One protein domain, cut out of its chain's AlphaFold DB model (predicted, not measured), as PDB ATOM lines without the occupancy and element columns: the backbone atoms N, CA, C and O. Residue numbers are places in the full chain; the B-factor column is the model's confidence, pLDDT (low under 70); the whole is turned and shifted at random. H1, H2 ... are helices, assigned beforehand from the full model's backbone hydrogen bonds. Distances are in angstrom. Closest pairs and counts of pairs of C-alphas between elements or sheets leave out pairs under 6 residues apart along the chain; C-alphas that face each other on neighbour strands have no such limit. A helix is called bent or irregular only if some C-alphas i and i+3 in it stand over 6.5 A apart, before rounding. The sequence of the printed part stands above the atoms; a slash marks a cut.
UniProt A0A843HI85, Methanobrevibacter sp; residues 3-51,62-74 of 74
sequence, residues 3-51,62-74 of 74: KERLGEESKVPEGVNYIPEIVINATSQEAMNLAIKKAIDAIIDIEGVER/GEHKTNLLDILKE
ATOM      1  N   LYS A   3     -19.688 -57.779  42.192       93.25
ATOM      2  CA  LYS A   3     -20.665 -57.255  41.234       93.25
ATOM      3  C   LYS A   3     -22.112 -57.420  41.715       93.25
ATOM      4  O   LYS A   3     -22.844 -56.447  41.781       93.25
ATOM      5  N   GLU A   4     -22.488 -58.627  42.139       92.44
ATOM      6  CA  GLU A   4     -23.839 -58.927  42.648       92.44
ATOM      7  C   GLU A   4     -24.150 -58.184  43.952       92.44
ATOM      8  O   GLU A   4     -25.282 -57.776  44.180       92.44
ATOM      9  N   ARG A   5     -23.141 -58.001  44.812       95.62
ATOM     10  CA  ARG A   5     -23.299 -57.323  46.105       95.62
ATOM     11  C   ARG A   5     -23.456 -55.810  45.960       95.62
ATOM     12  O   ARG A   5     -24.128 -55.209  46.786       95.62
ATOM     13  N   LEU A   6     -22.798 -55.221  44.964       96.25
ATOM     14  CA  LEU A   6     -22.840 -53.786  44.672       96.25
ATOM     15  C   LEU A   6     -24.040 -53.402  43.792       96.25
ATOM     16  O   LEU A   6     -24.446 -52.245  43.803       96.25
ATOM     17  N   GLY A   7     -24.613 -54.350  43.040       94.38
ATOM     18  CA  GLY A   7     -25.748 -54.088  42.152       94.38
ATOM     19  C   GLY A   7     -25.439 -52.950  41.176       94.38
ATOM     20  O   GLY A   7     -24.409 -52.972  40.504       94.38
ATOM     21  N   GLU A   8     -26.300 -51.932  41.164       94.06
ATOM     22  CA  GLU A   8     -26.193 -50.748  40.299       94.06
ATOM     23  C   GLU A   8     -24.933 -49.896  40.546       94.06
ATOM     24  O   GLU A   8     -24.510 -49.151  39.665       94.06
ATOM     25  N   GLU A   9     -24.291 -50.001  41.716       96.44
ATOM     26  CA  GLU A   9     -23.024 -49.299  41.975       96.44
ATOM     27  C   GLU A   9     -21.835 -49.963  41.266       96.44
ATOM     28  O   GLU A   9     -20.759 -49.367  41.126       96.44
ATOM     29  N   SER A  10     -21.992 -51.212  40.820       95.81
ATOM     30  CA  SER A  10     -20.936 -51.910  40.103       95.81
ATOM     31  C   SER A  10     -20.731 -51.303  38.719       95.81
ATOM     32  O   SER A  10     -21.623 -51.289  37.880       95.81
ATOM     33  N   LYS A  11     -19.494 -50.898  38.425       94.56
ATOM     34  CA  LYS A  11     -19.095 -50.476  37.073       94.56
ATOM     35  C   LYS A  11     -18.759 -51.650  36.139       94.56
ATOM     36  O   LYS A  11     -18.296 -51.418  35.027       94.56
ATOM     37  N   VAL A  12     -18.935 -52.899  36.583       95.12
ATOM     38  CA  VAL A  12     -18.603 -54.096  35.794       95.12
ATOM     39  C   VAL A  12     -19.763 -54.433  34.848       95.12
ATOM     40  O   VAL A  12     -20.837 -54.784  35.341       95.12
ATOM     41  N   PRO A  13     -19.569 -54.395  33.513       93.06
ATOM     42  CA  PRO A  13     -20.627 -54.712  32.555       93.06
ATOM     43  C   PRO A  13     -21.171 -56.138  32.703       93.06
ATOM     44  O   PRO A  13     -20.517 -57.028  33.260       93.06
ATOM     45  N   GLU A  14     -22.379 -56.378  32.192       91.38
ATOM     46  CA  GLU A  14     -22.938 -57.726  32.066       91.38
ATOM     47  C   GLU A  14     -22.020 -58.642  31.234       91.38
ATOM     48  O   GLU A  14     -21.293 -58.173  30.370       91.38
ATOM     49  N   GLY A  15     -21.953 -59.935  31.568       92.06
ATOM     50  CA  GLY A  15     -21.071 -60.899  30.888       92.06
ATOM     51  C   GLY A  15     -19.573 -60.823  31.233       92.06
ATOM     52  O   GLY A  15     -18.863 -61.808  31.038       92.06
ATOM     53  N   VAL A  16     -19.082 -59.721  31.815       95.44
ATOM     54  CA  VAL A  16     -17.662 -59.578  32.186       95.44
ATOM     55  C   VAL A  16     -17.348 -60.314  33.490       95.44
ATOM     56  O   VAL A  16     -17.873 -59.977  34.554       95.44
ATOM     57  N   ASN A  17     -16.443 -61.295  33.408       94.62
ATOM     58  CA  ASN A  17     -16.017 -62.134  34.537       94.62
ATOM     59  C   ASN A  17     -14.550 -61.925  34.954       94.62
ATOM     60  O   ASN A  17     -14.136 -62.420  36.001       94.62
ATOM     61  N   TYR A  18     -13.763 -61.200  34.155       95.06
ATOM     62  CA  TYR A  18     -12.336 -60.968  34.380       95.06
ATOM     63  C   TYR A  18     -11.940 -59.569  33.894       95.06
ATOM     64  O   TYR A  18     -12.386 -59.142  32.832       95.06
ATOM     65  N   ILE A  19     -11.144 -58.847  34.690       96.31
ATOM     66  CA  ILE A  19     -10.721 -57.464  34.417       96.31
ATOM     67  C   ILE A  19      -9.240 -57.335  34.806       96.31
ATOM     68  O   ILE A  19      -8.943 -57.069  35.972       96.31
ATOM     69  N   PRO A  20      -8.297 -57.587  33.884       96.00
ATOM     70  CA  PRO A  20      -6.884 -57.330  34.128       96.00
ATOM     71  C   PRO A  20      -6.574 -55.832  34.003       96.00
ATOM     72  O   PRO A  20      -7.206 -55.120  33.224       96.00
ATOM     73  N   GLU A  21      -5.561 -55.368  34.732       97.69
ATOM     74  CA  GLU A  21      -5.024 -54.009  34.614       97.69
ATOM     75  C   GLU A  21      -3.560 -54.068  34.169       97.69
ATOM     76  O   GLU A  21      -2.777 -54.876  34.671       97.69
ATOM     77  N   ILE A  22      -3.193 -53.207  33.217       96.88
ATOM     78  CA  ILE A  22      -1.818 -53.035  32.744       96.88
ATOM     79  C   ILE A  22      -1.350 -51.648  33.177       96.88
ATOM     80  O   ILE A  22      -1.914 -50.640  32.758       96.88
ATOM     81  N   VAL A  23      -0.296 -51.602  33.991       97.38
ATOM     82  CA  VAL A  23       0.342 -50.357  34.435       97.38
ATOM     83  C   VAL A  23       1.605 -50.127  33.613       97.38
ATOM     84  O   VAL A  23       2.452 -51.014  33.508       97.38
ATOM     85  N   ILE A  24       1.742 -48.932  33.039       96.88
ATOM     86  CA  ILE A  24       2.879 -48.554  32.194       96.88
ATOM     87  C   ILE A  24       3.617 -47.392  32.860       96.88
ATOM     88  O   ILE A  24       3.011 -46.381  33.198       96.88
ATOM     89  N   ASN A  25       4.935 -47.535  33.004       97.31
ATOM     90  CA  ASN A  25       5.851 -46.445  33.331       97.31
ATOM     91  C   ASN A  25       6.698 -46.143  32.094       97.31
ATOM     92  O   ASN A  25       7.196 -47.065  31.447       97.31
ATOM     93  N   ALA A  26       6.889 -44.865  31.779       96.62
ATOM     94  CA  ALA A  26       7.649 -44.437  30.610       96.62
ATOM     95  C   ALA A  26       8.531 -43.230  30.941       96.62
ATOM     96  O   ALA A  26       8.269 -42.491  31.886       96.62
ATOM     97  N   THR A  27       9.577 -43.024  30.142       97.75
ATOM     98  CA  THR A  27      10.512 -41.897  30.294       97.75
ATOM     99  C   THR A  27      10.018 -40.606  29.637       97.75
ATOM    100  O   THR A  27      10.620 -39.559  29.852       97.75
ATOM    101  N   SER A  28       8.961 -40.666  28.819       96.69
ATOM    102  CA  SER A  28       8.299 -39.503  28.219       96.69
ATOM    103  C   SER A  28       6.820 -39.788  27.935       96.69
ATOM    104  O   SER A  28       6.396 -40.949  27.921       96.69
ATOM    105  N   GLN A  29       6.035 -38.733  27.685       94.00
ATOM    106  CA  GLN A  29       4.617 -38.858  27.334       94.00
ATOM    107  C   GLN A  29       4.431 -39.537  25.970       94.00
ATOM    108  O   GLN A  29       3.515 -40.336  25.802       94.00
ATOM    109  N   GLU A  30       5.318 -39.285  25.007       95.00
ATOM    110  CA  GLU A  30       5.277 -39.916  23.684       95.00
ATOM    111  C   GLU A  30       5.510 -41.426  23.793       95.00
ATOM    112  O   GLU A  30       4.776 -42.217  23.198       95.00
ATOM    113  N   ALA A  31       6.493 -41.843  24.602       96.88
ATOM    114  CA  ALA A  31       6.749 -43.256  24.867       96.88
ATOM    115  C   ALA A  31       5.558 -43.922  25.579       96.88
ATOM    116  O   ALA A  31       5.206 -45.055  25.250       96.88
ATOM    117  N   MET A  32       4.909 -43.206  26.505       96.38
ATOM    118  CA  MET A  32       3.687 -43.663  27.173       96.38
ATOM    119  C   MET A  32       2.538 -43.868  26.174       96.38
ATOM    120  O   MET A  32       1.950 -44.947  26.128       96.38
ATOM    121  N   ASN A  33       2.242 -42.861  25.346       95.81
ATOM    122  CA  ASN A  33       1.156 -42.907  24.363       95.81
ATOM    123  C   ASN A  33       1.375 -44.032  23.344       95.81
ATOM    124  O   ASN A  33       0.449 -44.791  23.055       95.81
ATOM    125  N   LEU A  34       2.611 -44.195  22.856       96.38
ATOM    126  CA  LEU A  34       2.969 -45.283  21.948       96.38
ATOM    127  C   LEU A  34       2.756 -46.656  22.596       96.38
ATOM    128  O   LEU A  34       2.205 -47.552  21.957       96.38
ATOM    129  N   ALA A  35       3.165 -46.827  23.856       97.31
ATOM    130  CA  ALA A  35       2.978 -48.081  24.578       97.31
ATOM    131  C   ALA A  35       1.489 -48.408  24.778       97.31
ATOM    132  O   ALA A  35       1.079 -49.543  24.526       97.31
ATOM    133  N   ILE A  36       0.668 -47.418  25.151       96.81
ATOM    134  CA  ILE A  36      -0.788 -47.580  25.290       96.81
ATOM    135  C   ILE A  36      -1.414 -47.970  23.949       96.81
ATOM    136  O   ILE A  36      -2.157 -48.949  23.893       96.81
ATOM    137  N   LYS A  37      -1.079 -47.264  22.862       96.88
ATOM    138  CA  LYS A  37      -1.592 -47.574  21.520       96.88
ATOM    139  C   LYS A  37      -1.268 -49.010  21.116       96.88
ATOM    140  O   LYS A  37      -2.161 -49.758  20.742       96.88
ATOM    141  N   LYS A  38      -0.008 -49.429  21.278       96.94
ATOM    142  CA  LYS A  38       0.426 -50.795  20.951       96.94
ATOM    143  C   LYS A  38      -0.257 -51.860  21.801       96.94
ATOM    144  O   LYS A  38      -0.544 -52.933  21.281       96.94
ATOM    145  N   ALA A  39      -0.519 -51.576  23.075       96.62
ATOM    146  CA  ALA A  39      -1.273 -52.485  23.928       96.62
ATOM    147  C   ALA A  39      -2.720 -52.637  23.438       96.62
ATOM    148  O   ALA A  39      -3.203 -53.760  23.349       96.62
ATOM    149  N   ILE A  40      -3.383 -51.533  23.074       96.06
ATOM    150  CA  ILE A  40      -4.757 -51.551  22.549       96.06
ATOM    151  C   ILE A  40      -4.825 -52.293  21.212       96.06
ATOM    152  O   ILE A  40      -5.618 -53.225  21.089       96.06
ATOM    153  N   ASP A  41      -3.961 -51.942  20.256       95.25
ATOM    154  CA  ASP A  41      -3.891 -52.580  18.933       95.25
ATOM    155  C   ASP A  41      -3.706 -54.104  19.042       95.25
ATOM    156  O   ASP A  41      -4.222 -54.862  18.227       95.25
ATOM    157  N   ALA A  42      -2.967 -54.571  20.055       95.69
ATOM    158  CA  ALA A  42      -2.700 -55.990  20.260       95.69
ATOM    159  C   ALA A  42      -3.873 -56.772  20.875       95.69
ATOM    160  O   ALA A  42      -3.892 -57.998  20.753       95.69
ATOM    161  N   ILE A  43      -4.815 -56.110  21.559       95.12
ATOM    162  CA  ILE A  43      -5.889 -56.788  22.309       95.12
ATOM    163  C   ILE A  43      -7.292 -56.539  21.757       95.12
ATOM    164  O   ILE A  43      -8.192 -57.309  22.078       95.12
ATOM    165  N   ILE A  44      -7.497 -55.485  20.964       94.25
ATOM    166  CA  ILE A  44      -8.839 -55.046  20.551       94.25
ATOM    167  C   ILE A  44      -9.604 -56.104  19.741       94.25
ATOM    168  O   ILE A  44     -10.819 -56.198  19.876       94.25
ATOM    169  N   ASP A  45      -8.893 -56.935  18.976       94.69
ATOM    170  CA  ASP A  45      -9.479 -57.979  18.126       94.69
ATOM    171  C   ASP A  45      -9.461 -59.381  18.769       94.69
ATOM    172  O   ASP A  45      -9.797 -60.375  18.120       94.69
ATOM    173  N   ILE A  46      -9.045 -59.501  20.035       96.44
ATOM    174  CA  ILE A  46      -9.032 -60.793  20.732       96.44
ATOM    175  C   ILE A  46     -10.468 -61.197  21.090       96.44
ATOM    176  O   ILE A  46     -11.194 -60.461  21.759       96.44
ATOM    177  N   GLU A  47     -10.858 -62.413  20.701       96.88
ATOM    178  CA  GLU A  47     -12.159 -62.983  21.053       96.88
ATOM    179  C   GLU A  47     -12.374 -62.982  22.577       96.88
ATOM    180  O   GLU A  47     -11.550 -63.480  23.347       96.88
ATOM    181  N   GLY A  48     -13.500 -62.414  23.013       95.69
ATOM    182  CA  GLY A  48     -13.855 -62.287  24.429       95.69
ATOM    183  C   GLY A  48     -13.405 -60.983  25.095       95.69
ATOM    184  O   GLY A  48     -13.757 -60.754  26.255       95.69
ATOM    185  N   VAL A  49     -12.681 -60.103  24.392       95.88
ATOM    186  CA  VAL A  49     -12.436 -58.734  24.865       95.88
ATOM    187  C   VAL A  49     -13.686 -57.886  24.634       95.88
ATOM    188  O   VAL A  49     -14.007 -57.504  23.517       95.88
ATOM    189  N   GLU A  50     -14.390 -57.581  25.722       95.50
ATOM    190  CA  GLU A  50     -15.624 -56.781  25.685       95.50
ATOM    191  C   GLU A  50     -15.348 -55.269  25.665       95.50
ATOM    192  O   GLU A  50     -16.041 -54.495  25.008       95.50
ATOM    193  N   ARG A  51     -14.361 -54.806  26.444       94.81
ATOM    194  CA  ARG A  51     -14.106 -53.372  26.630       94.81
ATOM    195  C   ARG A  51     -12.676 -53.097  27.067       94.81
ATOM    196  O   ARG A  51     -12.133 -53.797  27.915       94.81
ATOM    197  N   GLY A  62      -3.198 -36.941  39.681       93.75
ATOM    198  CA  GLY A  62      -2.089 -36.966  38.725       93.75
ATOM    199  C   GLY A  62      -1.942 -35.655  37.952       93.75
ATOM    200  O   GLY A  62      -2.940 -35.028  37.603       93.75
ATOM    201  N   GLU A  63      -0.700 -35.281  37.639       94.12
ATOM    202  CA  GLU A  63      -0.383 -34.113  36.804       94.12
ATOM    203  C   GLU A  63      -0.809 -34.313  35.339       94.12
ATOM    204  O   GLU A  63      -1.292 -33.388  34.687       94.12
ATOM    205  N   HIS A  64      -0.681 -35.540  34.829       92.06
ATOM    206  CA  HIS A  64      -0.978 -35.874  33.438       92.06
ATOM    207  C   HIS A  64      -2.348 -36.540  33.284       92.06
ATOM    208  O   HIS A  64      -2.767 -37.354  34.111       92.06
ATOM    209  N   LYS A  65      -3.036 -36.218  32.184       92.75
ATOM    210  CA  LYS A  65      -4.291 -36.854  31.766       92.75
ATOM    211  C   LYS A  65      -4.103 -37.450  30.380       92.75
ATOM    212  O   LYS A  65      -3.816 -36.725  29.433       92.75
ATOM    213  N   THR A  66      -4.319 -38.752  30.270       93.44
ATOM    214  CA  THR A  66      -4.134 -39.501  29.027       93.44
ATOM    215  C   THR A  66      -5.492 -39.982  28.527       93.44
ATOM    216  O   THR A  66      -6.117 -40.835  29.155       93.44
ATOM    217  N   ASN A  67      -5.982 -39.412  27.424       94.94
ATOM    218  CA  ASN A  67      -7.266 -39.787  26.833       94.94
ATOM    219  C   ASN A  67      -7.065 -40.868  25.761       94.94
ATOM    220  O   ASN A  67      -6.391 -40.637  24.759       94.94
ATOM    221  N   LEU A  68      -7.676 -42.042  25.959       95.81
ATOM    222  CA  LEU A  68      -7.533 -43.177  25.041       95.81
ATOM    223  C   LEU A  68      -8.030 -42.863  23.623       95.81
ATOM    224  O   LEU A  68      -7.409 -43.285  22.656       95.81
ATOM    225  N   LEU A  69      -9.118 -42.100  23.478       94.12
ATOM    226  CA  LEU A  69      -9.662 -41.766  22.157       94.12
ATOM    227  C   LEU A  69      -8.770 -40.799  21.383       94.12
ATOM    228  O   LEU A  69      -8.830 -40.786  20.159       94.12
ATOM    229  N   ASP A  70      -7.968 -39.988  22.069       94.88
ATOM    230  CA  ASP A  70      -7.008 -39.112  21.403       94.88
ATOM    231  C   ASP A  70      -5.796 -39.915  20.916       94.88
ATOM    232  O   ASP A  70      -5.383 -39.742  19.774       94.88
ATOM    233  N   ILE A  71      -5.336 -40.895  21.705       93.56
ATOM    234  CA  ILE A  71      -4.267 -41.830  21.309       93.56
ATOM    235  C   ILE A  71      -4.641 -42.651  20.062       93.56
ATOM    236  O   ILE A  71      -3.777 -42.958  19.245       93.56
ATOM    237  N   LEU A  72      -5.915 -43.019  19.907       88.12
ATOM    238  CA  LEU A  72      -6.378 -43.840  18.778       88.12
ATOM    239  C   LEU A  72      -6.577 -43.060  17.469       88.12
ATOM    240  O   LEU A  72      -6.768 -43.682  16.426       88.12
ATOM    241  N   LYS A  73      -6.586 -41.721  17.509       81.88
ATOM    242  CA  LYS A  73      -6.709 -40.876  16.304       81.88
ATOM    243  C   LYS A  73      -5.370 -40.629  15.614       81.88
ATOM    244  O   LYS A  73      -5.359 -40.314  14.426       81.88
ATOM    245  N   GLU A  74      -4.283 -40.685  16.377       57.16
ATOM    246  CA  GLU A  74      -2.904 -40.692  15.869       57.16
ATOM    247  C   GLU A  74      -2.609 -42.005  15.140       57.16
ATOM    248  O   GLU A  74      -1.566 -42.131  14.463       57.16
TER     249      GLU A  74
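Overview. This is residues 3 to 51 and 62 to 74 of the 74 residues of a protein of Methanobrevibacter sp (UniProt A0A843HI85). A long, stretched-out run of chain without a named element, residues 10 to 28, leads from the small, irregular helix H1 at one end of the model to the start of the one longer helix, H2, where the chain turns and H2 folds back at an angle to the run, the two opening like a V; at the far end of that run residues 5 to 10, of which 5 to 9 belong to H1, stick out. The very short H3 lies to one side of H2, and the length of the model comes from the reach between H1 and the turn just before H2. The printed part has 62 residues with three named helices, H1, H2 and H3 in that order along the chain, and no named strand. The class is all helix, though under half of the residues, 26 of 62, are in named elements. The whole is loose, with a radius of gyration of the C-alphas of 14.6 A, and the C-alphas span 40 by 30 by 19 A.

Along the chain. H2, the longest helix, holds residues 29 to 43 and is 21.4 A from first to last C-alpha, from C-alpha 29 at (4.617, -38.858, 27.334) to C-alpha 43 at (-5.889, -56.788, 22.309). H3 holds residues 68 to 71, and its C-alpha 71 is at (-4.267, -41.830, 21.309). H1 holds residues 3 to 9 and begins with C-alpha 3 at (-20.665, -57.255, 41.234). H1 is irregular: C-alphas 5 and 8 are 9.2 A apart, where a regular helix has about 5 A.

Arrangement. H2 and H3 only just touch, with 3 pairs of C-alphas within 8 A. The closest C-alphas of the two are those of Asn 33 and Ile 71, 6.3 A apart, and H2 touches H3 with residues 33 to 37 alone. Their centres are 9.9 A apart. H1 touches no helix: it is apart from H2 and apart from H3. In H2 every O i to N i+4 pair is within hydrogen-bond range; in H1 1 of 3 such pairs is, beside 2 of 4 O i to N i+3 pairs; H3, with 4 residues, is too short for an O i to N i+4 pair.

Size, cuts and confidence. The two C-alphas farthest apart are those of Arg 5 and Ser 28, 40.4 A. H1 and H2 are joined by a long link of 19 residues, 10 to 28, whose C-alphas lie 7 to 20 A from the mean of all C-alphas. Residues 52 to 61 are cut out, and C-alphas 51 and 62 are 23.7 A apart across the cut, which falls in the link from H2 to H3. The mean pLDDT of the printed part is 94.4, and one residue, Glu 74, the chain's last, is under 70.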